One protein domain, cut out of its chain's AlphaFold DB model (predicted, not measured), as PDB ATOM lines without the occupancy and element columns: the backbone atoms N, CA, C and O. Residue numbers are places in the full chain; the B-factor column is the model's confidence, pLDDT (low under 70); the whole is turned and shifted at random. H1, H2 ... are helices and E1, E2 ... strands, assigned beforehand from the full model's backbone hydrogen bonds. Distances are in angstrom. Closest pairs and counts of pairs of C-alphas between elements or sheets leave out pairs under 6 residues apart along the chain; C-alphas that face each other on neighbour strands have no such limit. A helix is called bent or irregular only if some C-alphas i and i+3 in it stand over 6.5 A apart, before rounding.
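What this domain is: This is residues 2 to 49 and 79 to 136 of the 148 residues of the protein "NADH dehydrogenase [ubiquinone] 1 alpha subcomplex subunit 10, mitochondrial" of Oryzias melastigma (UniProt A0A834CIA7). One long helix, H5, runs through the middle of a loose, open frame, with the helical hairpin of H1 and H2 on one side of it and a narrow parallel ribbon of two strands, E1 and E2, making a V with it on the other. H1 packs on H5, while H2 stays off it across an open gap, and residues 22 to 32 stand free; short H3 packs near the beginning of H5, and a tail with H6 and H7 folds back beyond the strands. The printed part has 106 residues and is mostly helix, in the order H1 H2 E1 H3 H4 H5 E2 H6 H7. It is loose, with a radius of gyration of the C-alphas of 16.8 A and spans of 46 by 36 by 23 A.

How they stand to each other: Start at H1, residues 2 to 9; it and H2, residues 15 to 29, form a helical hairpin, running opposite ways at a shallow tilt of 15 degrees. They only just touch, with 3 pairs of C-alphas within 8 A, through residues 15 to 18 of H2 alone, and the closest C-alphas are those of Leu 4 and Val 18, 7.4 A apart. Look next at E1, residues 37 to 42, and E2, residues 109 to 114, parallel neighbours at 23 degrees; N 40 and O 111, 2.8 A apart, and N 113 and O 40, 2.9 A apart, are within hydrogen-bond range. H3, residues 45 to 49, touches H5, residues 86 to 107, through residues 86 to 93 of H5 alone, closest at the C-alphas of Ala 45 and Leu 89, 5.3 A. H1 touches H5 at a steep tilt of 43 degrees, opposite ways, closest at the C-alphas of Ala 6 and Ser 91, 5.3 A. The closest C-alphas of H5 and E2 are those of Ile 104 and Leu 110, 7.2 A apart. H4, residues 79 to 82, is apart from H5; H6, residues 121 to 125, and H7, residues 128 to 134, meet only through their link and are apart from H5. In H1, H2, H3 and H6 every O i to N i+4 pair is within hydrogen-bond range, against 15 of 18 in H5 and 2 of 3 in H7; H4 is too short for such a pair.

Where its parts are: Find C-alpha 2 at (-47.250, 18.024, 5.585), where H1 begins; H2 then covers 21.0 A. E1 measures 16.2 A and E2 16.9 A. H5 begins at C-alpha 86, (-36.595, 29.031, 8.068), and covers 30.8 A; it is only just irregular, with C-alphas 98 and 101 6.8 A apart, and has a kink of 36 degrees near residue 101. H7 ends at C-alpha 134, (-45.548, -9.016, 17.683).

The domain as a whole: The two C-alphas farthest apart are those of Pro 79 and Lys 136, 48.5 A. Residues 50 to 78 are not printed, and C-alphas 49 and 79 are 13.5 A apart across this cut, which lies between H3 and H4. Of the links that are printed whole, H2 to E1 and E2 to H6 are short and the others tight. The mean pLDDT of the printed part is 80.8, and residues 79 to 82 and 117 to 136 are under 70.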
ATOM      1  N   VAL A   2     -48.243  17.138   4.954       91.06
ATOM      2  CA  VAL A   2     -47.250  18.024   5.585       91.06
ATOM      3  C   VAL A   2     -46.514  19.002   4.648       91.06
ATOM      4  O   VAL A   2     -46.527  20.202   4.898       91.06
ATOM      5  N   PHE A   3     -45.889  18.525   3.564       91.88
ATOM      6  CA  PHE A   3     -45.173  19.405   2.627       91.88
ATOM      7  C   PHE A   3     -46.098  20.360   1.871       91.88
ATOM      8  O   PHE A   3     -45.770  21.529   1.703       91.88
ATOM      9  N   LEU A   4     -47.255  19.875   1.432       92.31
ATOM     10  CA  LEU A   4     -48.243  20.684   0.733       92.31
ATOM     11  C   LEU A   4     -48.832  21.744   1.669       92.31
ATOM     12  O   LEU A   4     -48.924  22.903   1.279       92.31
ATOM     13  N   ASP A   5     -49.132  21.380   2.917       91.69
ATOM     14  CA  ASP A   5     -49.625  22.316   3.934       91.69
ATOM     15  C   ASP A   5     -48.593  23.410   4.237       91.69
ATOM     16  O   ASP A   5     -48.934  24.590   4.321       91.69
ATOM     17  N   ALA A   6     -47.314  23.040   4.346       92.81
ATOM     18  CA  ALA A   6     -46.215  23.985   4.511       92.81
ATOM     19  C   ALA A   6     -46.081  24.929   3.304       92.81
ATOM     20  O   ALA A   6     -45.984  26.143   3.470       92.81
ATOM     21  N   MET A   7     -46.137  24.397   2.080       92.44
ATOM     22  CA  MET A   7     -46.074  25.206   0.857       92.44
ATOM     23  C   MET A   7     -47.281  26.140   0.718       92.44
ATOM     24  O   MET A   7     -47.143  27.271   0.251       92.44
ATOM     25  N   PHE A   8     -48.458  25.685   1.146       93.56
ATOM     26  CA  PHE A   8     -49.675  26.483   1.161       93.56
ATOM     27  C   PHE A   8     -49.593  27.628   2.177       93.56
ATOM     28  O   PHE A   8     -49.912  28.765   1.834       93.56
ATOM     29  N   LYS A   9     -49.083  27.369   3.391       91.69
ATOM     30  CA  LYS A   9     -48.832  28.405   4.411       91.69
ATOM     31  C   LYS A   9     -47.887  29.500   3.912       91.69
ATOM     32  O   LYS A   9     -48.077  30.662   4.245       91.69
ATOM     33  N   GLN A  10     -46.898  29.133   3.100       90.00
ATOM     34  CA  GLN A  10     -45.958  30.085   2.503       90.00
ATOM     35  C   GLN A  10     -46.474  30.779   1.240       90.00
ATOM     36  O   GLN A  10     -45.781  31.624   0.680       90.00
ATOM     37  N   GLY A  11     -47.681  30.441   0.779       91.38
ATOM     38  CA  GLY A  11     -48.288  31.060  -0.396       91.38
ATOM     39  C   GLY A  11     -47.673  30.625  -1.728       91.38
ATOM     40  O   GLY A  11     -47.900  31.284  -2.738       91.38
ATOM     41  N   TYR A  12     -46.921  29.519  -1.766       90.62
ATOM     42  CA  TYR A  12     -46.380  28.985  -3.024       90.62
ATOM     43  C   TYR A  12     -47.452  28.339  -3.903       90.62
ATOM     44  O   TYR A  12     -47.296  28.261  -5.120       90.62
ATOM     45  N   ILE A  13     -48.532  27.854  -3.288       94.50
ATOM     46  CA  ILE A  13     -49.579  27.071  -3.943       94.50
ATOM     47  C   ILE A  13     -50.933  27.755  -3.730       94.50
ATOM     48  O   ILE A  13     -51.231  28.239  -2.638       94.50
ATOM     49  N   ARG A  14     -51.771  27.785  -4.774       95.19
ATOM     50  CA  ARG A  14     -53.141  28.316  -4.703       95.19
ATOM     51  C   ARG A  14     -54.089  27.329  -4.025       95.19
ATOM     52  O   ARG A  14     -53.878  26.119  -4.066       95.19
ATOM     53  N   LYS A  15     -55.181  27.845  -3.456       94.38
ATOM     54  CA  LYS A  15     -56.203  27.036  -2.769       94.38
ATOM     55  C   LYS A  15     -56.805  25.953  -3.669       94.38
ATOM     56  O   LYS A  15     -57.025  24.848  -3.180       94.38
ATOM     57  N   GLU A  16     -57.009  26.231  -4.960       95.50
ATOM     58  CA  GLU A  16     -57.585  25.240  -5.880       95.50
ATOM     59  C   GLU A  16     -56.668  24.015  -6.035       95.50
ATOM     60  O   GLU A  16     -57.127  22.877  -6.027       95.50
ATOM     61  N   CYS A  17     -55.348  24.227  -6.089       94.06
ATOM     62  CA  CYS A  17     -54.376  23.137  -6.198       94.06
ATOM     63  C   CYS A  17     -54.370  22.236  -4.953       94.06
ATOM     64  O   CYS A  17     -54.174  21.026  -5.064       94.06
ATOM     65  N   VAL A  18     -54.597  22.814  -3.770       94.19
ATOM     66  CA  VAL A  18     -54.699  22.058  -2.514       94.19
ATOM     67  C   VAL A  18     -55.953  21.187  -2.503       94.19
ATOM     68  O   VAL A  18     -55.884  20.020  -2.124       94.19
ATOM     69  N   GLN A  19     -57.091  21.734  -2.936       94.31
ATOM     70  CA  GLN A  19     -58.350  20.989  -3.032       94.31
ATOM     71  C   GLN A  19     -58.219  19.813  -3.998       94.31
ATOM     72  O   GLN A  19     -58.470  18.676  -3.609       94.31
ATOM     73  N   HIS A  20     -57.694  20.069  -5.196       95.19
ATOM     74  CA  HIS A  20     -57.486  19.030  -6.197       95.19
ATOM     75  C   HIS A  20     -56.564  17.902  -5.701       95.19
ATOM     76  O   HIS A  20     -56.834  16.719  -5.906       95.19
ATOM     77  N   TYR A  21     -55.489  18.244  -4.984       94.69
ATOM     78  CA  TYR A  21     -54.600  17.237  -4.408       94.69
ATOM     79  C   TYR A  21     -55.293  16.406  -3.306       94.69
ATOM     80  O   TYR A  21     -55.051  15.204  -3.203       94.69
ATOM     81  N   ASN A  22     -56.178  17.010  -2.502       92.00
ATOM     82  CA  ASN A  22     -56.974  16.289  -1.500       92.00
ATOM     83  C   ASN A  22     -57.972  15.308  -2.134       92.00
ATOM     84  O   ASN A  22     -58.109  14.193  -1.634       92.00
ATOM     85  N   GLU A  23     -58.627  15.692  -3.231       92.69
ATOM     86  CA  GLU A  23     -59.557  14.824  -3.968       92.69
ATOM     87  C   GLU A  23     -58.849  13.562  -4.471       92.69
ATOM     88  O   GLU A  23     -59.261  12.443  -4.166       92.69
ATOM     89  N   ILE A  24     -57.718  13.734  -5.163       91.31
ATOM     90  CA  ILE A  24     -56.928  12.612  -5.687       91.31
ATOM     91  C   ILE A  24     -56.390  11.745  -4.544       91.31
ATOM     92  O   ILE A  24     -56.412  10.515  -4.634       91.31
ATOM     93  N   LYS A  25     -55.925  12.361  -3.449       89.31
ATOM     94  CA  LYS A  25     -55.460  11.635  -2.259       89.31
ATOM     95  C   LYS A  25     -56.561  10.745  -1.674       89.31
ATOM     96  O   LYS A  25     -56.279   9.605  -1.318       89.31
ATOM     97  N   GLY A  26     -57.786  11.259  -1.558       87.38
ATOM     98  CA  GLY A  26     -58.917  10.515  -0.998       87.38
ATOM     99  C   GLY A  26     -59.252   9.257  -1.798       87.38
ATOM    100  O   GLY A  26     -59.557   8.225  -1.210       87.38
ATOM    101  N   ILE A  27     -59.114   9.326  -3.122       89.88
ATOM    102  CA  ILE A  27     -59.373   8.197  -4.022       89.88
ATOM    103  C   ILE A  27     -58.218   7.187  -3.970       89.88
ATOM    104  O   ILE A  27     -58.439   5.990  -3.834       89.88
ATOM    105  N   SER A  28     -56.977   7.671  -4.053       87.62
ATOM    106  CA  SER A  28     -55.798   6.816  -4.254       87.62
ATOM    107  C   SER A  28     -55.286   6.113  -2.995       87.62
ATOM    108  O   SER A  28     -54.754   5.012  -3.089       87.62
ATOM    109  N   ILE A  29     -55.407   6.716  -1.807       82.50
ATOM    110  CA  ILE A  29     -54.777   6.151  -0.598       82.50
ATOM    111  C   ILE A  29     -55.527   4.930  -0.060       82.50
ATOM    112  O   ILE A  29     -54.900   4.055   0.528       82.50
ATOM    113  N   CYS A  30     -56.840   4.849  -0.277       72.75
ATOM    114  CA  CYS A  30     -57.661   3.739   0.209       72.75
ATOM    115  C   CYS A  30     -57.296   2.379  -0.412       72.75
ATOM    116  O   CYS A  30     -57.644   1.347   0.157       72.75
ATOM    117  N   GLU A  31     -56.590   2.357  -1.544       80.50
ATOM    118  CA  GLU A  31     -56.123   1.114  -2.170       80.50
ATOM    119  C   GLU A  31     -54.901   0.516  -1.454       80.50
ATOM    120  O   GLU A  31     -54.600  -0.667  -1.617       80.50
ATOM    121  N   PHE A  32     -54.204   1.310  -0.632       82.00
ATOM    122  CA  PHE A  32     -52.975   0.903   0.037       82.00
ATOM    123  C   PHE A  32     -53.184   0.707   1.540       82.00
ATOM    124  O   PHE A  32     -53.732   1.556   2.243       82.00
ATOM    125  N   LEU A  33     -52.673  -0.413   2.055       81.69
ATOM    126  CA  LEU A  33     -52.585  -0.651   3.493       81.69
ATOM    127  C   LEU A  33     -51.593   0.342   4.123       81.69
ATOM    128  O   LEU A  33     -50.547   0.626   3.526       81.69
ATOM    129  N   PRO A  34     -51.894   0.877   5.321       81.25
ATOM    130  CA  PRO A  34     -50.979   1.771   6.006       81.25
ATOM    131  C   PRO A  34     -49.664   1.047   6.334       81.25
ATOM    132  O   PRO A  34     -49.652  -0.175   6.515       81.25
ATOM    133  N   PRO A  35     -48.550   1.791   6.422       83.44
ATOM    134  CA  PRO A  35     -47.272   1.210   6.797       83.44
ATOM    135  C   PRO A  35     -47.354   0.592   8.194       83.44
ATOM    136  O   PRO A  35     -48.089   1.057   9.057       83.44
ATOM    137  N   HIS A  36     -46.562  -0.448   8.412       82.50
ATOM    138  CA  HIS A  36     -46.519  -1.179   9.677       82.50
ATOM    139  C   HIS A  36     -45.667  -0.487  10.742       82.50
ATOM    140  O   HIS A  36     -46.026  -0.465  11.917       82.50
ATOM    141  N   LEU A  37     -44.558   0.105  10.304       83.12
ATOM    142  CA  LEU A  37     -43.596   0.799  11.140       83.12
ATOM    143  C   LEU A  37     -43.311   2.168  10.547       83.12
ATOM    144  O   LEU A  37     -43.070   2.288   9.341       83.12
ATOM    145  N   VAL A  38     -43.279   3.185  11.399       86.31
ATOM    146  CA  VAL A  38     -42.875   4.532  11.013       86.31
ATOM    147  C   VAL A  38     -41.809   5.034  11.961       86.31
ATOM    148  O   VAL A  38     -42.001   5.081  13.170       86.31
ATOM    149  N   ILE A  39     -40.678   5.429  11.384       87.75
ATOM    150  CA  ILE A  39     -39.545   5.985  12.113       87.75
ATOM    151  C   ILE A  39     -39.546   7.496  11.896       87.75
ATOM    152  O   ILE A  39     -39.347   7.975  10.778       87.75
ATOM    153  N   TYR A  40     -39.788   8.244  12.966       89.31
ATOM    154  CA  TYR A  40     -39.712   9.697  12.994       89.31
ATOM    155  C   TYR A  40     -38.399  10.136  13.639       89.31
ATOM    156  O   TYR A  40     -38.065   9.708  14.741       89.31
ATOM    157  N   VAL A  41     -37.660  11.007  12.952       89.50
ATOM    158  CA  VAL A  41     -36.405  11.580  13.450       89.50
ATOM    159  C   VAL A  41     -36.628  13.056  13.742       89.50
ATOM    160  O   VAL A  41     -36.890  13.825  12.814       89.50
ATOM    161  N   ASP A  42     -36.512  13.456  15.007       89.44
ATOM    162  CA  ASP A  42     -36.658  14.851  15.405       89.44
ATOM    163  C   ASP A  42     -35.351  15.606  15.144       89.44
ATOM    164  O   ASP A  42     -34.280  15.281  15.666       89.44
ATOM    165  N   SER A  43     -35.426  16.618  14.280       88.19
ATOM    166  CA  SER A  43     -34.319  17.531  14.015       88.19
ATOM    167  C   SER A  43     -34.863  18.952  13.906       88.19
ATOM    168  O   SER A  43     -35.709  19.205  13.043       88.19
ATOM    169  N   PRO A  44     -34.378  19.893  14.736       90.56
ATOM    170  CA  PRO A  44     -34.925  21.239  14.764       90.56
ATOM    171  C   PRO A  44     -34.618  21.979  13.459       90.56
ATOM    172  O   PRO A  44     -33.523  21.863  12.891       90.56
ATOM    173  N   ALA A  45     -35.566  22.805  13.009       89.81
ATOM    174  CA  ALA A  45     -35.467  23.562  11.757       89.81
ATOM    175  C   ALA A  45     -34.147  24.352  11.597       89.81
ATOM    176  O   ALA A  45     -33.613  24.469  10.490       89.81
ATOM    177  N   GLU A  46     -33.590  24.869  12.696       89.75
ATOM    178  CA  GLU A  46     -32.329  25.622  12.705       89.75
ATOM    179  C   GLU A  46     -31.115  24.763  12.338       89.75
ATOM    180  O   GLU A  46     -30.252  25.180  11.557       89.75
ATOM    181  N   GLU A  47     -31.039  23.548  12.878       88.31
ATOM    182  CA  GLU A  47     -29.971  22.607  12.552       88.31
ATOM    183  C   GLU A  47     -30.104  22.102  11.126       88.31
ATOM    184  O   GLU A  47     -29.108  22.034  10.403       88.31
ATOM    185  N   VAL A  48     -31.330  21.795  10.700       88.25
ATOM    186  CA  VAL A  48     -31.618  21.366   9.331       88.25
ATOM    187  C   VAL A  48     -31.156  22.433   8.344       88.25
ATOM    188  O   VAL A  48     -30.466  22.118   7.377       88.25
ATOM    189  N   GLN A  49     -31.428  23.712   8.612       87.81
ATOM    190  CA  GLN A  49     -30.988  24.798   7.738       87.81
ATOM    191  C   GLN A  49     -29.456  24.920   7.673       87.81
ATOM    192  O   GLN A  49     -28.892  25.118   6.592       87.81
ATOM    193  N   PRO A  79     -28.517  27.170  -6.062       52.22
ATOM    194  CA  PRO A  79     -28.952  28.243  -5.154       52.22
ATOM    195  C   PRO A  79     -30.283  27.928  -4.442       52.22
ATOM    196  O   PRO A  79     -30.533  28.410  -3.342       52.22
ATOM    197  N   TYR A  80     -31.122  27.066  -5.026       53.84
ATOM    198  CA  TYR A  80     -32.415  26.684  -4.455       53.84
ATOM    199  C   TYR A  80     -32.313  25.832  -3.183       53.84
ATOM    200  O   TYR A  80     -33.213  25.880  -2.354       53.84
ATOM    201  N   LEU A  81     -31.224  25.073  -2.992       55.75
ATOM    202  CA  LEU A  81     -31.039  24.279  -1.770       55.75
ATOM    203  C   LEU A  81     -30.566  25.139  -0.590       55.75
ATOM    204  O   LEU A  81     -30.769  24.781   0.566       55.75
ATOM    205  N   GLN A  82     -29.903  26.260  -0.884       61.47
ATOM    206  CA  GLN A  82     -29.295  27.133   0.123       61.47
ATOM    207  C   GLN A  82     -30.266  28.213   0.624       61.47
ATOM    208  O   GLN A  82     -30.099  28.709   1.739       61.47
ATOM    209  N   ASN A  83     -31.311  28.510  -0.155       71.69
ATOM    210  CA  ASN A  83     -32.288  29.566   0.109       71.69
ATOM    211  C   ASN A  83     -33.643  29.025   0.590       71.69
ATOM    212  O   ASN A  83     -34.687  29.579   0.254       71.69
ATOM    213  N   VAL A  84     -33.647  27.940   1.368       82.56
ATOM    214  CA  VAL A  84     -34.881  27.462   2.006       82.56
ATOM    215  C   VAL A  84     -35.204  28.369   3.205       82.56
ATOM    216  O   VAL A  84     -34.357  28.495   4.105       82.56
ATOM    217  N   PRO A  85     -36.387  29.013   3.241       88.69
ATOM    218  CA  PRO A  85     -36.753  29.895   4.340       88.69
ATOM    219  C   PRO A  85     -36.948  29.103   5.634       88.69
ATOM    220  O   PRO A  85     -37.500  28.006   5.640       88.69
ATOM    221  N   LEU A  86     -36.503  29.672   6.752       91.00
ATOM    222  CA  LEU A  86     -36.595  29.031   8.068       91.00
ATOM    223  C   LEU A  86     -38.056  28.796   8.485       91.00
ATOM    224  O   LEU A  86     -38.380  27.758   9.053       91.00
ATOM    225  N   GLU A  87     -38.945  29.725   8.138       92.19
ATOM    226  CA  GLU A  87     -40.389  29.602   8.371       92.19
ATOM    227  C   GLU A  87     -40.991  28.372   7.683       92.19
ATOM    228  O   GLU A  87     -41.896  27.744   8.227       92.19
ATOM    229  N   TYR A  88     -40.449  27.970   6.529       92.62
ATOM    230  CA  TYR A  88     -40.922  26.792   5.800       92.62
ATOM    231  C   TYR A  88     -40.645  25.535   6.603       92.62
ATOM    232  O   TYR A  88     -41.537  24.729   6.842       92.62
ATOM    233  N   LEU A  89     -39.399  25.405   7.059       92.38
ATOM    234  CA  LEU A  89     -38.935  24.260   7.828       92.38
ATOM    235  C   LEU A  89     -39.692  24.149   9.154       92.38
ATOM    236  O   LEU A  89     -40.145  23.062   9.496       92.38
ATOM    237  N   LYS A  90     -39.922  25.279   9.833       94.00
ATOM    238  CA  LYS A  90     -40.774  25.330  11.030       94.00
ATOM    239  C   LYS A  90     -42.198  24.871  10.728       94.00
ATOM    240  O   LYS A  90     -42.739  24.030  11.435       94.00
ATOM    241  N   SER A  91     -42.784  25.354   9.632       93.88
ATOM    242  CA  SER A  91     -44.143  24.965   9.249       93.88
ATOM    243  C   SER A  91     -44.266  23.475   8.906       93.88
ATOM    244  O   SER A  91     -45.313  22.884   9.174       93.88
ATOM    245  N   ILE A  92     -43.211  22.855   8.360       93.12
ATOM    246  CA  ILE A  92     -43.135  21.406   8.126       93.12
ATOM    247  C   ILE A  92     -43.096  20.661   9.460       93.12
ATOM    248  O   ILE A  92     -43.894  19.750   9.659       93.12
ATOM    249  N   GLU A  93     -42.200  21.057  10.365       92.44
ATOM    250  CA  GLU A  93     -42.043  20.439  11.686       92.44
ATOM    251  C   GLU A  93     -43.361  20.465  12.475       92.44
ATOM    252  O   GLU A  93     -43.841  19.434  12.948       92.44
ATOM    253  N   GLU A  94     -44.016  21.626  12.526       92.94
ATOM    254  CA  GLU A  94     -45.326  21.786  13.160       92.94
ATOM    255  C   GLU A  94     -46.394  20.902  12.517       92.94
ATOM    256  O   GLU A  94     -47.216  20.308  13.212       92.94
ATOM    257  N   SER A  95     -46.405  20.816  11.185       93.12
ATOM    258  CA  SER A  95     -47.411  20.030  10.469       93.12
ATOM    259  C   SER A  95     -47.185  18.527  10.678       93.12
ATOM    260  O   SER A  95     -48.154  17.785  10.808       93.12
ATOM    261  N   TYR A  96     -45.935  18.071  10.816       91.88
ATOM    262  CA  TYR A  96     -45.643  16.695  11.226       91.88
ATOM    263  C   TYR A  96     -46.205  16.415  12.620       91.88
ATOM    264  O   TYR A  96     -47.003  15.492  12.785       91.88
ATOM    265  N   LYS A  97     -45.841  17.244  13.604       91.56
ATOM    266  CA  LYS A  97     -46.217  17.051  15.012       91.56
ATOM    267  C   LYS A  97     -47.728  17.163  15.243       91.56
ATOM    268  O   LYS A  97     -48.274  16.430  16.061       91.56
ATOM    269  N   LYS A  98     -48.412  18.052  14.514       92.31
ATOM    270  CA  LYS A  98     -49.833  18.361  14.726       92.31
ATOM    271  C   LYS A  98     -50.798  17.408  14.022       92.31
ATOM    272  O   LYS A  98     -51.799  17.048  14.629       92.31
ATOM    273  N   SER A  99     -50.555  17.060  12.756       88.25
ATOM    274  CA  SER A  99     -51.495  16.236  11.976       88.25
ATOM    275  C   SER A  99     -50.963  14.836  11.699       88.25
ATOM    276  O   SER A  99     -51.657  13.858  11.955       88.25
ATOM    277  N   PHE A 100     -49.718  14.712  11.238       89.88
ATOM    278  CA  PHE A 100     -49.203  13.429  10.755       89.88
ATOM    279  C   PHE A 100     -48.908  12.416  11.869       89.88
ATOM    280  O   PHE A 100     -49.270  11.249  11.732       89.88
ATOM    281  N   LEU A 101     -48.263  12.831  12.966       90.31
ATOM    282  CA  LEU A 101     -47.918  11.907  14.058       90.31
ATOM    283  C   LEU A 101     -49.159  11.301  14.746       90.31
ATOM    284  O   LEU A 101     -49.156  10.091  14.971       90.31
ATOM    285  N   PRO A 102     -50.230  12.065  15.044       90.12
ATOM    286  CA  PRO A 102     -51.469  11.487  15.569       90.12
ATOM    287  C   PRO A 102     -52.143  10.506  14.604       90.12
ATOM    288  O   PRO A 102     -52.497   9.408  15.022       90.12
ATOM    289  N   GLU A 103     -52.270  10.865  13.320       87.25
ATOM    290  CA  GLU A 103     -52.903  10.009  12.301       87.25
ATOM    291  C   GLU A 103     -52.174   8.671  12.133       87.25
ATOM    292  O   GLU A 103     -52.799   7.633  11.912       87.25
ATOM    293  N   ILE A 104     -50.841   8.689  12.211       85.88
ATOM    294  CA  ILE A 104     -50.044   7.490  11.971       85.88
ATOM    295  C   ILE A 104     -49.926   6.607  13.206       85.88
ATOM    296  O   ILE A 104     -49.897   5.394  13.057       85.88
ATOM    297  N   LYS A 105     -49.948   7.192  14.407       85.75
ATOM    298  CA  LYS A 105     -49.944   6.454  15.678       85.75
ATOM    299  C   LYS A 105     -51.177   5.561  15.846       85.75
ATOM    300  O   LYS A 105     -51.116   4.561  16.550       85.75
ATOM    301  N   GLU A 106     -52.293   5.921  15.217       84.94
ATOM    302  CA  GLU A 106     -53.509   5.100  15.213       84.94
ATOM    303  C   GLU A 106     -53.381   3.873  14.296       84.94
ATOM    304  O   GLU A 106     -53.959   2.824  14.569       84.94
ATOM    305  N   LYS A 107     -52.619   3.996  13.202       82.06
ATOM    306  CA  LYS A 107     -52.558   2.991  12.127       82.06
ATOM    307  C   LYS A 107     -51.287   2.144  12.140       82.06
ATOM    308  O   LYS A 107     -51.285   1.066  11.550       82.06
ATOM    309  N   ALA A 108     -50.223   2.643  12.753       82.31
ATOM    310  CA  ALA A 108     -48.880   2.092  12.701       82.31
ATOM    311  C   ALA A 108     -48.155   2.304  14.033       82.31
ATOM    312  O   ALA A 108     -48.456   3.230  14.789       82.31
ATOM    313  N   GLU A 109     -47.139   1.483  14.283       81.38
ATOM    314  CA  GLU A 109     -46.228   1.727  15.394       81.38
ATOM    315  C   GLU A 109     -45.250   2.850  15.025       81.38
ATOM    316  O   GLU A 109     -44.622   2.834  13.960       81.38
ATOM    317  N   LEU A 110     -45.153   3.852  15.897       84.38
ATOM    318  CA  LEU A 110     -44.330   5.039  15.695       84.38
ATOM    319  C   LEU A 110     -43.112   4.988  16.622       84.38
ATOM    320  O   LEU A 110     -43.261   5.083  17.839       84.38
ATOM    321  N   LEU A 111     -41.917   4.918  16.037       85.94
ATOM    322  CA  LEU A 111     -40.646   5.057  16.745       85.94
ATOM    323  C   LEU A 111     -40.097   6.467  16.535       85.94
ATOM    324  O   LEU A 111     -39.919   6.904  15.399       85.94
ATOM    325  N   THR A 112     -39.832   7.182  17.624       84.25
ATOM    326  CA  THR A 112     -39.291   8.546  17.602       84.25
ATOM    327  C   THR A 112     -37.846   8.550  18.084       84.25
ATOM    328  O   THR A 112     -37.583   8.049  19.174       84.25
ATOM    329  N   TYR A 113     -36.942   9.147  17.310       84.38
ATOM    330  CA  TYR A 113     -35.519   9.273  17.636       84.38
ATOM    331  C   TYR A 113     -35.055  10.719  17.535       84.38
ATOM    332  O   TYR A 113     -35.483  11.442  16.635       84.38
ATOM    333  N   ASP A 114     -34.104  11.107  18.375       82.56
ATOM    334  CA  ASP A 114     -33.427  12.394  18.243       82.56
ATOM    335  C   ASP A 114     -32.298  12.317  17.202       82.56
ATOM    336  O   ASP A 114     -31.637  11.290  17.030       82.56
ATOM    337  N   ALA A 115     -32.028  13.420  16.496       74.81
ATOM    338  CA  ALA A 115     -31.030  13.474  15.418       74.81
ATOM    339  C   ALA A 115     -29.589  13.077  15.820       74.81
ATOM    340  O   ALA A 115     -28.762  12.822  14.939       74.81
ATOM    341  N   THR A 116     -29.264  13.054  17.113       71.12
ATOM    342  CA  THR A 116     -27.978  12.592  17.660       71.12
ATOM    343  C   THR A 116     -27.889  11.072  17.764       71.12
ATOM    344  O   THR A 116     -26.798  10.522  17.650       71.12
ATOM    345  N   GLU A 117     -29.016  10.387  17.939       61.75
ATOM    346  CA  GLU A 117     -29.072   8.949  18.224       61.75
ATOM    347  C   GLU A 117     -29.082   8.087  16.958       61.75
ATOM    348  O   GLU A 117     -28.695   6.924  16.992       61.75
ATOM    349  N   VAL A 118     -29.458   8.674  15.817       59.19
ATOM    350  CA  VAL A 118     -29.577   7.982  14.517       59.19
ATOM    351  C   VAL A 118     -28.214   7.615  13.903       59.19
ATOM    352  O   VAL A 118     -28.157   6.873  12.924       59.19
ATOM    353  N   GLN A 119     -27.098   8.117  14.443       58.12
ATOM    354  CA  GLN A 119     -25.763   7.768  13.935       58.12
ATOM    355  C   GLN A 119     -25.328   6.344  14.317       58.12
ATOM    356  O   GLN A 119     -24.500   5.770  13.610       58.12
ATOM    357  N   ASP A 120     -25.923   5.755  15.359       53.81
ATOM    358  CA  ASP A 120     -25.632   4.391  15.798       53.81
ATOM    359  C   ASP A 120     -26.654   3.405  15.219       53.81
ATOM    360  O   ASP A 120     -27.784   3.283  15.696       53.81
ATOM    361  N   VAL A 121     -26.236   2.659  14.190       57.91
ATOM    362  CA  VAL A 121     -27.050   1.628  13.514       57.91
ATOM    363  C   VAL A 121     -27.567   0.575  14.506       57.91
ATOM    364  O   VAL A 121     -28.701   0.113  14.381       57.91
ATOM    365  N   ASP A 122     -26.778   0.266  15.535       57.03
ATOM    366  CA  ASP A 122     -27.092  -0.752  16.544       57.03
ATOM    367  C   ASP A 122     -28.199  -0.317  17.523       57.03
ATOM    368  O   ASP A 122     -28.940  -1.145  18.060       57.03
ATOM    369  N   LYS A 123     -28.383   0.995  17.730       60.09
ATOM    370  CA  LYS A 123     -29.509   1.525  18.518       60.09
ATOM    371  C   LYS A 123     -30.826   1.476  17.752       60.09
ATOM    372  O   LYS A 123     -31.881   1.328  18.364       60.09
ATOM    373  N   VAL A 124     -30.770   1.599  16.427       59.47
ATOM    374  CA  VAL A 124     -31.957   1.551  15.562       59.47
ATOM    375  C   VAL A 124     -32.426   0.109  15.350       59.47
ATOM    376  O   VAL A 124     -33.626  -0.113  15.236       59.47
ATOM    377  N   SER A 125     -31.519  -0.876  15.352       56.28
ATOM    378  CA  SER A 125     -31.863  -2.300  15.201       56.28
ATOM    379  C   SER A 125     -32.451  -2.931  16.463       56.28
ATOM    380  O   SER A 125     -33.380  -3.726  16.364       56.28
ATOM    381  N   SER A 126     -31.972  -2.536  17.644       56.12
ATOM    382  CA  SER A 126     -32.387  -3.117  18.930       56.12
ATOM    383  C   SER A 126     -33.918  -3.162  19.170       56.12
ATOM    384  O   SER A 126     -34.412  -4.186  19.643       56.12
ATOM    385  N   PRO A 127     -34.715  -2.122  18.843       56.59
ATOM    386  CA  PRO A 127     -36.177  -2.182  18.963       56.59
ATOM    387  C   PRO A 127     -36.894  -2.916  17.811       56.59
ATOM    388  O   PRO A 127     -38.084  -3.196  17.935       56.59
ATOM    389  N   LEU A 128     -36.210  -3.261  16.712       58.88
ATOM    390  CA  LEU A 128     -36.801  -4.002  15.582       58.88
ATOM    391  C   LEU A 128     -36.916  -5.513  15.851       58.88
ATOM    392  O   LEU A 128     -37.747  -6.192  15.245       58.88
ATOM    393  N   ASP A 129     -36.122  -6.048  16.776       54.31
ATOM    394  CA  ASP A 129     -36.114  -7.478  17.095       54.31
ATOM    395  C   ASP A 129     -37.410  -7.964  17.789       54.31
ATOM    396  O   ASP A 129     -38.002  -8.945  17.327       54.31
ATOM    397  N   PRO A 130     -37.948  -7.292  18.832       53.56
ATOM    398  CA  PRO A 130     -39.274  -7.627  19.369       53.56
ATOM    399  C   PRO A 130     -40.429  -7.274  18.408       53.56
ATOM    400  O   PRO A 130     -41.505  -7.873  18.494       53.56
ATOM    401  N   PHE A 131     -40.210  -6.354  17.460       51.84
ATOM    402  CA  PHE A 131     -41.196  -5.939  16.454       51.84
ATOM    403  C   PHE A 131     -41.553  -7.074  15.478       51.84
ATOM    404  O   PHE A 131     -42.725  -7.269  15.147       51.84
ATOM    405  N   PHE A 132     -40.575  -7.900  15.083       50.41
ATOM    406  CA  PHE A 132     -40.812  -9.048  14.195       50.41
ATOM    407  C   PHE A 132     -41.713 -10.129  14.829       50.41
ATOM    408  O   PHE A 132     -42.398 -10.865  14.120       50.41
ATOM    409  N   ILE A 133     -41.744 -10.221  16.163       47.16
ATOM    410  CA  ILE A 133     -42.485 -11.257  16.902       47.16
ATOM    411  C   ILE A 133     -43.944 -10.833  17.152       47.16
ATOM    412  O   ILE A 133     -44.850 -11.662  17.043       47.16
ATOM    413  N   SER A 134     -44.199  -9.547  17.414       47.59
ATOM    414  CA  SER A 134     -45.548  -9.016  17.683       47.59
ATOM    415  C   SER A 134     -46.410  -8.847  16.425       47.59
ATOM    416  O   SER A 134     -47.637  -8.858  16.506       47.59
ATOM    417  N   PHE A 135     -45.801  -8.777  15.235       50.12
ATOM    418  CA  PHE A 135     -46.513  -8.560  13.967       50.12
ATOM    419  C   PHE A 135     -47.330  -9.765  13.454       50.12
ATOM    420  O   PHE A 135     -47.876  -9.737  12.350       50.12
ATOM    421  N   LYS A 136     -47.449 -10.841  14.247       43.91
ATOM    422  CA  LYS A 136     -48.241 -12.030  13.892       43.91
ATOM    423  C   LYS A 136     -49.749 -11.877  14.136       43.91
ATOM    424  O   LYS A 136     -50.507 -12.728  13.674       43.91
TER     425      LYS A 136